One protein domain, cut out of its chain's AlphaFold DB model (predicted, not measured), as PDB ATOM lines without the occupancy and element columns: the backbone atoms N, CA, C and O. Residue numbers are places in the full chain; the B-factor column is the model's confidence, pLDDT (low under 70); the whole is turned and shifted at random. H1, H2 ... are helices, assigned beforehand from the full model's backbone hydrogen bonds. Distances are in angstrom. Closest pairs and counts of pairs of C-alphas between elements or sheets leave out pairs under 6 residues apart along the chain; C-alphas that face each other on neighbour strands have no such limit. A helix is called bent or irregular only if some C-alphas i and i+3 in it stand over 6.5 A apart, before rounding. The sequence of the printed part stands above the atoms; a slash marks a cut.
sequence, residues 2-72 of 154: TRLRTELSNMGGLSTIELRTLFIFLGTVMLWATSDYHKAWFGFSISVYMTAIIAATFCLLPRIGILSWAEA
ATOM      1  N   THR A   2     187.148 188.996 199.465       75.88
ATOM      2  CA  THR A   2     186.083 188.092 198.966       75.88
ATOM      3  C   THR A   2     185.164 188.717 197.913       75.88
ATOM      4  O   THR A   2     184.997 188.116 196.861       75.88
ATOM      5  N   ARG A   3     184.676 189.954 198.111       80.88
ATOM      6  CA  ARG A   3     183.870 190.669 197.093       80.88
ATOM      7  C   ARG A   3     184.559 190.762 195.727       80.88
ATOM      8  O   ARG A   3     183.931 190.477 194.725       80.88
ATOM      9  N   LEU A   4     185.854 191.090 195.686       82.62
ATOM     10  CA  LEU A   4     186.603 191.212 194.425       82.62
ATOM     11  C   LEU A   4     186.714 189.877 193.678       82.62
ATOM     12  O   LEU A   4     186.653 189.862 192.458       82.62
ATOM     13  N   ARG A   5     186.861 188.758 194.400       79.00
ATOM     14  CA  ARG A   5     186.898 187.421 193.787       79.00
ATOM     15  C   ARG A   5     185.531 186.989 193.261       79.00
ATOM     16  O   ARG A   5     185.480 186.345 192.224       79.00
ATOM     17  N   THR A   6     184.455 187.353 193.957       80.25
ATOM     18  CA  THR A   6     183.079 187.086 193.518       80.25
ATOM     19  C   THR A   6     182.710 187.915 192.288       80.25
ATOM     20  O   THR A   6     182.182 187.365 191.331       80.25
ATOM     21  N   GLU A   7     183.053 189.206 192.260       82.06
ATOM     22  CA  GLU A   7     182.880 190.039 191.061       82.06
ATOM     23  C   GLU A   7     183.713 189.496 189.888       82.06
ATOM     24  O   GLU A   7     183.193 189.343 188.790       82.06
ATOM     25  N   LEU A   8     184.968 189.089 190.128       78.19
ATOM     26  CA  LEU A   8     185.820 188.491 189.094       78.19
ATOM     27  C   LEU A   8     185.257 187.163 188.556       78.19
ATOM     28  O   LEU A   8     185.324 186.927 187.355       78.19
ATOM     29  N   SER A   9     184.682 186.301 189.407       79.62
ATOM     30  CA  SER A   9     184.031 185.070 188.934       79.62
ATOM     31  C   SER A   9     182.737 185.351 188.172       79.62
ATOM     32  O   SER A   9     182.410 184.614 187.247       79.62
ATOM     33  N   ASN A  10     182.018 186.415 188.540       81.50
ATOM     34  CA  ASN A  10     180.779 186.829 187.881       81.50
ATOM     35  C   ASN A  10     181.019 187.451 186.495       81.50
ATOM     36  O   ASN A  10     180.123 187.403 185.659       81.50
ATOM     37  N   MET A  11     182.208 188.007 186.233       78.06
ATOM     38  CA  MET A  11     182.573 188.579 184.926       78.06
ATOM     39  C   MET A  11     182.814 187.514 183.838       78.06
ATOM     40  O   MET A  11     182.711 187.826 182.656       78.06
ATOM     41  N   GLY A  12     183.072 186.254 184.210       79.06
ATOM     42  CA  GLY A  12     183.324 185.170 183.255       79.06
ATOM     43  C   GLY A  12     184.702 185.247 182.576       79.06
ATOM     44  O   GLY A  12     185.608 185.935 183.038       79.06
ATOM     45  N   GLY A  13     184.893 184.469 181.504       80.81
ATOM     46  CA  GLY A  13     186.133 184.480 180.714       80.81
ATOM     47  C   GLY A  13     186.237 185.701 179.794       80.81
ATOM     48  O   GLY A  13     185.222 186.290 179.434       80.81
ATOM     49  N   LEU A  14     187.463 186.043 179.376       79.50
ATOM     50  CA  LEU A  14     187.712 187.176 178.479       79.50
ATOM     51  C   LEU A  14     186.952 187.019 177.157       79.50
ATOM     52  O   LEU A  14     187.123 186.040 176.427       79.50
ATOM     53  N   SER A  15     186.154 188.030 176.832       85.25
ATOM     54  CA  SER A  15     185.438 188.123 175.564       85.25
ATOM     55  C   SER A  15     186.401 188.390 174.402       85.25
ATOM     56  O   SER A  15     187.411 189.086 174.536       85.25
ATOM     57  N   THR A  16     186.054 187.914 173.203       82.12
ATOM     58  CA  THR A  16     186.780 188.225 171.958       82.12
ATOM     59  C   THR A  16     186.919 189.736 171.730       82.12
ATOM     60  O   THR A  16     187.907 190.186 171.151       82.12
ATOM     61  N   ILE A  17     185.953 190.536 172.193       82.69
ATOM     62  CA  ILE A  17     185.981 192.001 172.090       82.69
ATOM     63  C   ILE A  17     186.996 192.591 173.077       82.69
ATOM     64  O   ILE A  17     187.783 193.463 172.707       82.69
ATOM     65  N   GLU A  18     187.035 192.085 174.310       85.12
ATOM     66  CA  GLU A  18     187.990 192.527 175.333       85.12
ATOM     67  C   GLU A  18     189.425 192.209 174.913       85.12
ATOM     68  O   GLU A  18     190.304 193.060 175.024       85.12
ATOM     69  N   LEU A  19     189.653 191.027 174.331       87.62
ATOM     70  CA  LEU A  19     190.969 190.636 173.833       87.62
ATOM     71  C   LEU A  19     191.436 191.519 172.663       87.62
ATOM     72  O   LEU A  19     192.596 191.924 172.620       87.62
ATOM     73  N   ARG A  20     190.535 191.871 171.734       86.00
ATOM     74  CA  ARG A  20     190.836 192.822 170.644       86.00
ATOM     75  C   ARG A  20     191.156 194.214 171.184       86.00
ATOM     76  O   ARG A  20     192.106 194.846 170.725       86.00
ATOM     77  N   THR A  21     190.399 194.664 172.183       88.00
ATOM     78  CA  THR A  21     190.614 195.956 172.857       88.00
ATOM     79  C   THR A  21     191.968 195.994 173.540       88.00
ATOM     80  O   THR A  21     192.714 196.959 173.379       88.00
ATOM     81  N   LEU A  22     192.323 194.917 174.240       90.06
ATOM     82  CA  LEU A  22     193.615 194.770 174.893       90.06
ATOM     83  C   LEU A  22     194.765 194.833 173.880       90.06
ATOM     84  O   LEU A  22     195.753 195.517 174.130       90.06
ATOM     85  N   PHE A  23     194.623 194.178 172.724       90.00
ATOM     86  CA  PHE A  23     195.630 194.215 171.662       90.00
ATOM     87  C   PHE A  23     195.844 195.623 171.099       90.00
ATOM     88  O   PHE A  23     196.986 196.062 170.971       90.00
ATOM     89  N   ILE A  24     194.764 196.351 170.795       89.62
ATOM     90  CA  ILE A  24     194.858 197.730 170.293       89.62
ATOM     91  C   ILE A  24     195.450 198.652 171.366       89.62
ATOM     92  O   ILE A  24     196.307 199.484 171.060       89.62
ATOM     93  N   PHE A  25     195.055 198.479 172.630       90.81
ATOM     94  CA  PHE A  25     195.582 199.252 173.751       90.81
ATOM     95  C   PHE A  25     197.083 199.019 173.954       90.81
ATOM     96  O   PHE A  25     197.852 199.979 173.966       90.81
ATOM     97  N   LEU A  26     197.520 197.760 174.045       93.06
ATOM     98  CA  LEU A  26     198.935 197.418 174.190       93.06
ATOM     99  C   LEU A  26     199.750 197.882 172.983       93.06
ATOM    100  O   LEU A  26     200.824 198.447 173.166       93.06
ATOM    101  N   GLY A  27     199.223 197.721 171.767       90.62
ATOM    102  CA  GLY A  27     199.854 198.247 170.559       90.62
ATOM    103  C   GLY A  27     200.059 199.761 170.634       90.62
ATOM    104  O   GLY A  27     201.154 200.249 170.379       90.62
ATOM    105  N   THR A  28     199.041 200.503 171.073       91.19
ATOM    106  CA  THR A  28     199.113 201.965 171.242       91.19
ATOM    107  C   THR A  28     200.160 202.368 172.284       91.19
ATOM    108  O   THR A  28     200.968 203.258 172.027       91.19
ATOM    109  N   VAL A  29     200.188 201.693 173.439       90.94
ATOM    110  CA  VAL A  29     201.171 201.952 174.504       90.94
ATOM    111  C   VAL A  29     202.590 201.650 174.032       90.94
ATOM    112  O   VAL A  29     203.488 202.448 174.284       90.94
ATOM    113  N   MET A  30     202.792 200.544 173.312       89.00
ATOM    114  CA  MET A  30     204.093 200.202 172.737       89.00
ATOM    115  C   MET A  30     204.529 201.253 171.718       89.00
ATOM    116  O   MET A  30     205.649 201.733 171.815       89.00
ATOM    117  N   LEU A  31     203.635 201.688 170.819       86.56
ATOM    118  CA  LEU A  31     203.931 202.750 169.851       86.56
ATOM    119  C   LEU A  31     204.289 204.082 170.527       86.56
ATOM    120  O   LEU A  31     205.151 204.805 170.030       86.56
ATOM    121  N   TRP A  32     203.650 204.422 171.649       88.81
ATOM    122  CA  TRP A  32     204.040 205.591 172.438       88.81
ATOM    123  C   TRP A  32     205.382 205.399 173.138       88.81
ATOM    124  O   TRP A  32     206.197 206.312 173.117       88.81
ATOM    125  N   ALA A  33     205.645 204.227 173.714       86.75
ATOM    126  CA  ALA A  33     206.916 203.940 174.374       86.75
ATOM    127  C   ALA A  33     208.099 203.934 173.390       86.75
ATOM    128  O   ALA A  33     209.208 204.312 173.758       86.75
ATOM    129  N   THR A  34     207.875 203.534 172.136       84.38
ATOM    130  CA  THR A  34     208.908 203.484 171.093       84.38
ATOM    131  C   THR A  34     208.931 204.715 170.186       84.38
ATOM    132  O   THR A  34     209.666 204.711 169.195       84.38
ATOM    133  N   SER A  35     208.190 205.786 170.510       77.62
ATOM    134  CA  SER A  35     208.088 206.987 169.665       77.62
ATOM    135  C   SER A  35     209.445 207.595 169.316       77.62
ATOM    136  O   SER A  35     209.676 207.975 168.167       77.62
ATOM    137  N   ASP A  36     210.362 207.622 170.281       75.88
ATOM    138  CA  ASP A  36     211.694 208.214 170.124       75.88
ATOM    139  C   ASP A  36     212.610 207.345 169.247       75.88
ATOM    140  O   ASP A  36     213.480 207.854 168.536       75.88
ATOM    141  N   TYR A  37     212.365 206.032 169.217       74.56
ATOM    142  CA  TYR A  37     213.130 205.059 168.436       74.56
ATOM    143  C   TYR A  37     212.601 204.883 167.006       74.56
ATOM    144  O   TYR A  37     213.336 204.434 166.125       74.56
ATOM    145  N   HIS A  38     211.358 205.291 166.720       74.62
ATOM    146  CA  HIS A  38     210.755 205.140 165.391       74.62
ATOM    147  C   HIS A  38     211.521 205.870 164.285       74.62
ATOM    148  O   HIS A  38     211.629 205.351 163.174       74.62
ATOM    149  N   LYS A  39     212.126 207.027 164.591       66.75
ATOM    150  CA  LYS A  39     212.955 207.760 163.624       66.75
ATOM    151  C   LYS A  39     214.195 206.958 163.208       66.75
ATOM    152  O   LYS A  39     214.579 207.013 162.045       66.75
ATOM    153  N   ALA A  40     214.786 206.211 164.141       65.12
ATOM    154  CA  ALA A  40     215.953 205.369 163.892       65.12
ATOM    155  C   ALA A  40     215.590 204.049 163.188       65.12
ATOM    156  O   ALA A  40     216.369 203.565 162.374       65.12
ATOM    157  N   TRP A  41     214.416 203.477 163.469       70.25
ATOM    158  CA  TRP A  41     213.986 202.200 162.885       70.25
ATOM    159  C   TRP A  41     213.330 202.311 161.509       70.25
ATOM    160  O   TRP A  41     213.561 201.453 160.664       70.25
ATOM    161  N   PHE A  42     212.517 203.341 161.273       67.50
ATOM    162  CA  PHE A  42     211.671 203.419 160.078       67.50
ATOM    163  C   PHE A  42     212.019 204.583 159.142       67.50
ATOM    164  O   PHE A  42     211.433 204.701 158.069       67.50
ATOM    165  N   GLY A  43     212.944 205.468 159.528       66.44
ATOM    166  CA  GLY A  43     213.309 206.649 158.737       66.44
ATOM    167  C   GLY A  43     212.256 207.767 158.736       66.44
ATOM    168  O   GLY A  43     212.501 208.834 158.178       66.44
ATOM    169  N   PHE A  44     211.115 207.574 159.409       72.00
ATOM    170  CA  PHE A  44     210.104 208.600 159.658       72.00
ATOM    171  C   PHE A  44     209.693 208.611 161.136       72.00
ATOM    172  O   PHE A  44     209.729 207.591 161.822       72.00
ATOM    173  N   SER A  45     209.329 209.782 161.662       69.81
ATOM    174  CA  SER A  45     208.917 209.931 163.063       69.81
ATOM    175  C   SER A  45     207.408 209.754 163.195       69.81
ATOM    176  O   SER A  45     206.638 210.616 162.771       69.81
ATOM    177  N   ILE A  46     206.976 208.650 163.807       75.75
ATOM    178  CA  ILE A  46     205.583 208.492 164.234       75.75
ATOM    179  C   ILE A  46     205.399 209.320 165.504       75.75
ATOM    180  O   ILE A  46     205.931 208.982 166.560       75.75
ATOM    181  N   SER A  47     204.658 210.420 165.393       82.19
ATOM    182  CA  SER A  47     204.355 211.285 166.530       82.19
ATOM    183  C   SER A  47     203.269 210.692 167.434       82.19
ATOM    184  O   SER A  47     202.488 209.816 167.044       82.19
ATOM    185  N   VAL A  48     203.181 211.225 168.653       84.88
ATOM    186  CA  VAL A  48     202.171 210.849 169.655       84.88
ATOM    187  C   VAL A  48     200.749 211.019 169.103       84.88
ATOM    188  O   VAL A  48     199.901 210.147 169.301       84.88
ATOM    189  N   TYR A  49     200.502 212.097 168.349       88.00
ATOM    190  CA  TYR A  49     199.202 212.389 167.733       88.00
ATOM    191  C   TYR A  49     198.872 211.406 166.604       88.00
ATOM    192  O   TYR A  49     197.748 210.922 166.525       88.00
ATOM    193  N   MET A  50     199.858 211.064 165.763       87.00
ATOM    194  CA  MET A  50     199.687 210.079 164.687       87.00
ATOM    195  C   MET A  50     199.284 208.715 165.261       87.00
ATOM    196  O   MET A  50     198.340 208.091 164.788       87.00
ATOM    197  N   THR A  51     199.953 208.297 166.339       90.19
ATOM    198  CA  THR A  51     199.638 207.059 167.067       90.19
ATOM    199  C   THR A  51     198.200 207.068 167.590       90.19
ATOM    200  O   THR A  51     197.482 206.084 167.425       90.19
ATOM    201  N   ALA A  52     197.743 208.191 168.153       90.19
ATOM    202  CA  ALA A  52     196.371 208.330 168.638       90.19
ATOM    203  C   ALA A  52     195.331 208.227 167.507       90.19
ATOM    204  O   ALA A  52     194.303 207.577 167.685       90.19
ATOM    205  N   ILE A  53     195.602 208.810 166.331       90.00
ATOM    206  CA  ILE A  53     194.719 208.711 165.155       90.00
ATOM    207  C   ILE A  53     194.666 207.270 164.636       90.00
ATOM    208  O   ILE A  53     193.583 206.765 164.336       90.00
ATOM    209  N   ILE A  54     195.812 206.590 164.564       90.12
ATOM    210  CA  ILE A  54     195.891 205.182 164.159       90.12
ATOM    211  C   ILE A  54     195.075 204.312 165.123       90.12
ATOM    212  O   ILE A  54     194.222 203.542 164.683       90.12
ATOM    213  N   ALA A  55     195.266 204.482 166.432       89.75
ATOM    214  CA  ALA A  55     194.523 203.755 167.457       89.75
ATOM    215  C   ALA A  55     193.009 204.018 167.377       89.75
ATOM    216  O   ALA A  55     192.218 203.077 167.382       89.75
ATOM    217  N   ALA A  56     192.599 205.283 167.228       88.94
ATOM    218  CA  ALA A  56     191.197 205.656 167.046       88.94
ATOM    219  C   ALA A  56     190.594 205.013 165.786       88.94
ATOM    220  O   ALA A  56     189.476 204.503 165.828       88.94
ATOM    221  N   THR A  57     191.354 204.971 164.689       89.06
ATOM    222  CA  THR A  57     190.942 204.321 163.437       89.06
ATOM    223  C   THR A  57     190.747 202.819 163.636       89.06
ATOM    224  O   THR A  57     189.724 202.275 163.220       89.06
ATOM    225  N   PHE A  58     191.671 202.147 164.332       88.38
ATOM    226  CA  PHE A  58     191.523 200.732 164.681       88.38
ATOM    227  C   PHE A  58     190.314 200.462 165.579       88.38
ATOM    228  O   PHE A  58     189.617 199.471 165.371       88.38
ATOM    229  N   CYS A  59     190.011 201.359 166.518       87.19
ATOM    230  CA  CYS A  59     188.838 201.244 167.381       87.19
ATOM    231  C   CYS A  59     187.502 201.443 166.646       87.19
ATOM    232  O   CYS A  59     186.519 200.827 167.051       87.19
ATOM    233  N   LEU A  60     187.462 202.268 165.592       86.12
ATOM    234  CA  LEU A  60     186.237 202.695 164.892       86.12
ATOM    235  C   LEU A  60     185.981 201.980 163.549       86.12
ATOM    236  O   LEU A  60     184.993 202.265 162.872       86.12
ATOM    237  N   LEU A  61     186.863 201.070 163.126       85.19
ATOM    238  CA  LEU A  61     186.727 200.333 161.863       85.19
ATOM    239  C   LEU A  61     185.434 199.480 161.838       85.19
ATOM    240  O   LEU A  61     185.239 198.654 162.723       85.19
ATOM    241  N   PRO A  62     184.591 199.535 160.790       66.94
ATOM    242  CA  PRO A  62     183.269 198.886 160.774       66.94
ATOM    243  C   PRO A  62     183.274 197.343 160.807       66.94
ATOM    244  O   PRO A  62     182.229 196.737 161.021       66.94
ATOM    245  N   ARG A  63     184.423 196.684 160.577       63.88
ATOM    246  CA  ARG A  63     184.562 195.206 160.592       63.88
ATOM    247  C   ARG A  63     185.395 194.649 161.751       63.88
ATOM    248  O   ARG A  63     185.235 193.484 162.102       63.88
ATOM    249  N   ILE A  64     186.315 195.446 162.289       65.31
ATOM    250  CA  ILE A  64     187.334 195.024 163.273       65.31
ATOM    251  C   ILE A  64     187.228 195.859 164.558       65.31
ATOM    252  O   ILE A  64     187.663 195.420 165.621       65.31
ATOM    253  N   GLY A  65     186.645 197.051 164.442       66.19
ATOM    254  CA  GLY A  65     186.489 198.022 165.503       66.19
ATOM    255  C   GLY A  65     185.585 197.524 166.616       66.19
ATOM    256  O   GLY A  65     184.708 196.678 166.436       66.19
ATOM    257  N   ILE A  66     185.874 198.053 167.792       79.81
ATOM    258  CA  ILE A  66     185.239 197.710 169.061       79.81
ATOM    259  C   ILE A  66     184.087 198.671 169.353       79.81
ATOM    260  O   ILE A  66     183.183 198.331 170.109       79.81
ATOM    261  N   LEU A  67     184.130 199.867 168.761       82.19
ATOM    262  CA  LEU A  67     183.199 200.956 169.015       82.19
ATOM    263  C   LEU A  67     182.562 201.419 167.709       82.19
ATOM    264  O   LEU A  67     183.246 201.618 166.703       82.19
ATOM    265  N   SER A  68     181.255 201.658 167.741       81.50
ATOM    266  CA  SER A  68     180.579 202.432 166.705       81.50
ATOM    267  C   SER A  68     180.849 203.931 166.890       81.50
ATOM    268  O   SER A  68     181.114 204.411 167.994       81.50
ATOM    269  N   TRP A  69     180.745 204.709 165.808       81.00
ATOM    270  CA  TRP A  69     180.929 206.167 165.864       81.00
ATOM    271  C   TRP A  69     179.982 206.854 166.864       81.00
ATOM    272  O   TRP A  69     180.363 207.829 167.502       81.00
ATOM    273  N   ALA A  70     178.774 206.315 167.051       80.25
ATOM    274  CA  ALA A  70     177.801 206.835 168.013       80.25
ATOM    275  C   ALA A  70     178.192 206.568 169.481       80.25
ATOM    276  O   ALA A  70     177.804 207.323 170.370       80.25
ATOM    277  N   GLU A  71     178.968 205.516 169.750       82.31
ATOM    278  CA  GLU A  71     179.440 205.161 171.096       82.31
ATOM    279  C   GLU A  71     180.717 205.912 171.491       82.31
ATOM    280  O   GLU A  71     181.078 205.963 172.672       82.31
ATOM    281  N   ALA A  72     181.393 206.535 170.523       82.06
ATOM    282  CA  ALA A  72     182.545 207.385 170.765       82.06
ATOM    283  C   ALA A  72     182.109 208.674 171.485       82.06
ATOM    284  O   ALA A  72     181.743 209.674 170.870       82.06
TER     285      ALA A  72
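This is residues 2 to 72 of the 154 residues of the protein "Transporter, divalent anion:Na+ symporter (DASS) family" of Budvicia aquatica (UniProt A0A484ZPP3). Two helices, H2 and the shorter H4, lie side by side and run opposite ways, with the short helix H3 at the turn between them at one end of the pair. At the other end of the pair, residues 2 to 16, of which 2 to 10 belong to H1, stick out as a free arm, and residues 61 to 72 form a tail with no named element after H4. The printed part has 71 residues, with four named helices in the order H1, H2, H3, H4 and no named strand, and its class is all helix. The whole is only just loose, close to extended, with a radius of gyration of the C-alphas of 16.2 A, and its outline is flat, 50 by 30 by 16 A.

H2, the longest helix, holds residues 16 to 33 and measures 25.7 A from C-alpha 16 at (186.780, 188.225, 171.958) to C-alpha 33 at (206.916, 203.940, 174.374). H4 holds residues 48 to 60 and measures 18.5 A, ending with C-alpha 60 at (186.237, 202.695, 164.892). H3 holds residues 35 to 42 and measures 10.8 A; it is irregular, but only just, with C-alphas 36 and 39 6.6 A apart. H1 holds residues 2 to 10 and measures 12.4 A, beginning with C-alpha 2 at (186.083, 188.092, 198.966).

H2 and H4 touch, with 11 pairs of C-alphas within 8 A. Their closest C-alphas, those of Thr 28 and Ala 55, are 6.2 A apart. Their lines stand at a shallow tilt of 10 degrees, and they run opposite ways. H2 and H3 meet only through their link. H3 and H4 are close but not clearly touching, their closest C-alphas being those of Ser 35 and Val 48, 7.1 A apart. The lines of H3 and H4 are about perpendicular, at 85 degrees. H1 is apart from H2, H3 and H4. In H1, H2 and H4 every O i to N i+4 pair is within hydrogen-bond range; in H3, 2 of 4 are.

The two C-alphas farthest apart, those of Thr 2 and Gly 43, are 52.0 A apart. Without residues 2 to 16, which stand free, the body has 56 residues and spans 37 by 19 by 15 A. The printed part has no cut, and the links H1 to H2, H2 to H3 and H3 to H4 are tight. The mean pLDDT of the printed part is 81.7, and 9 residues are under 70: 39 to 40, 42 to 43, 45, and 62 to 65.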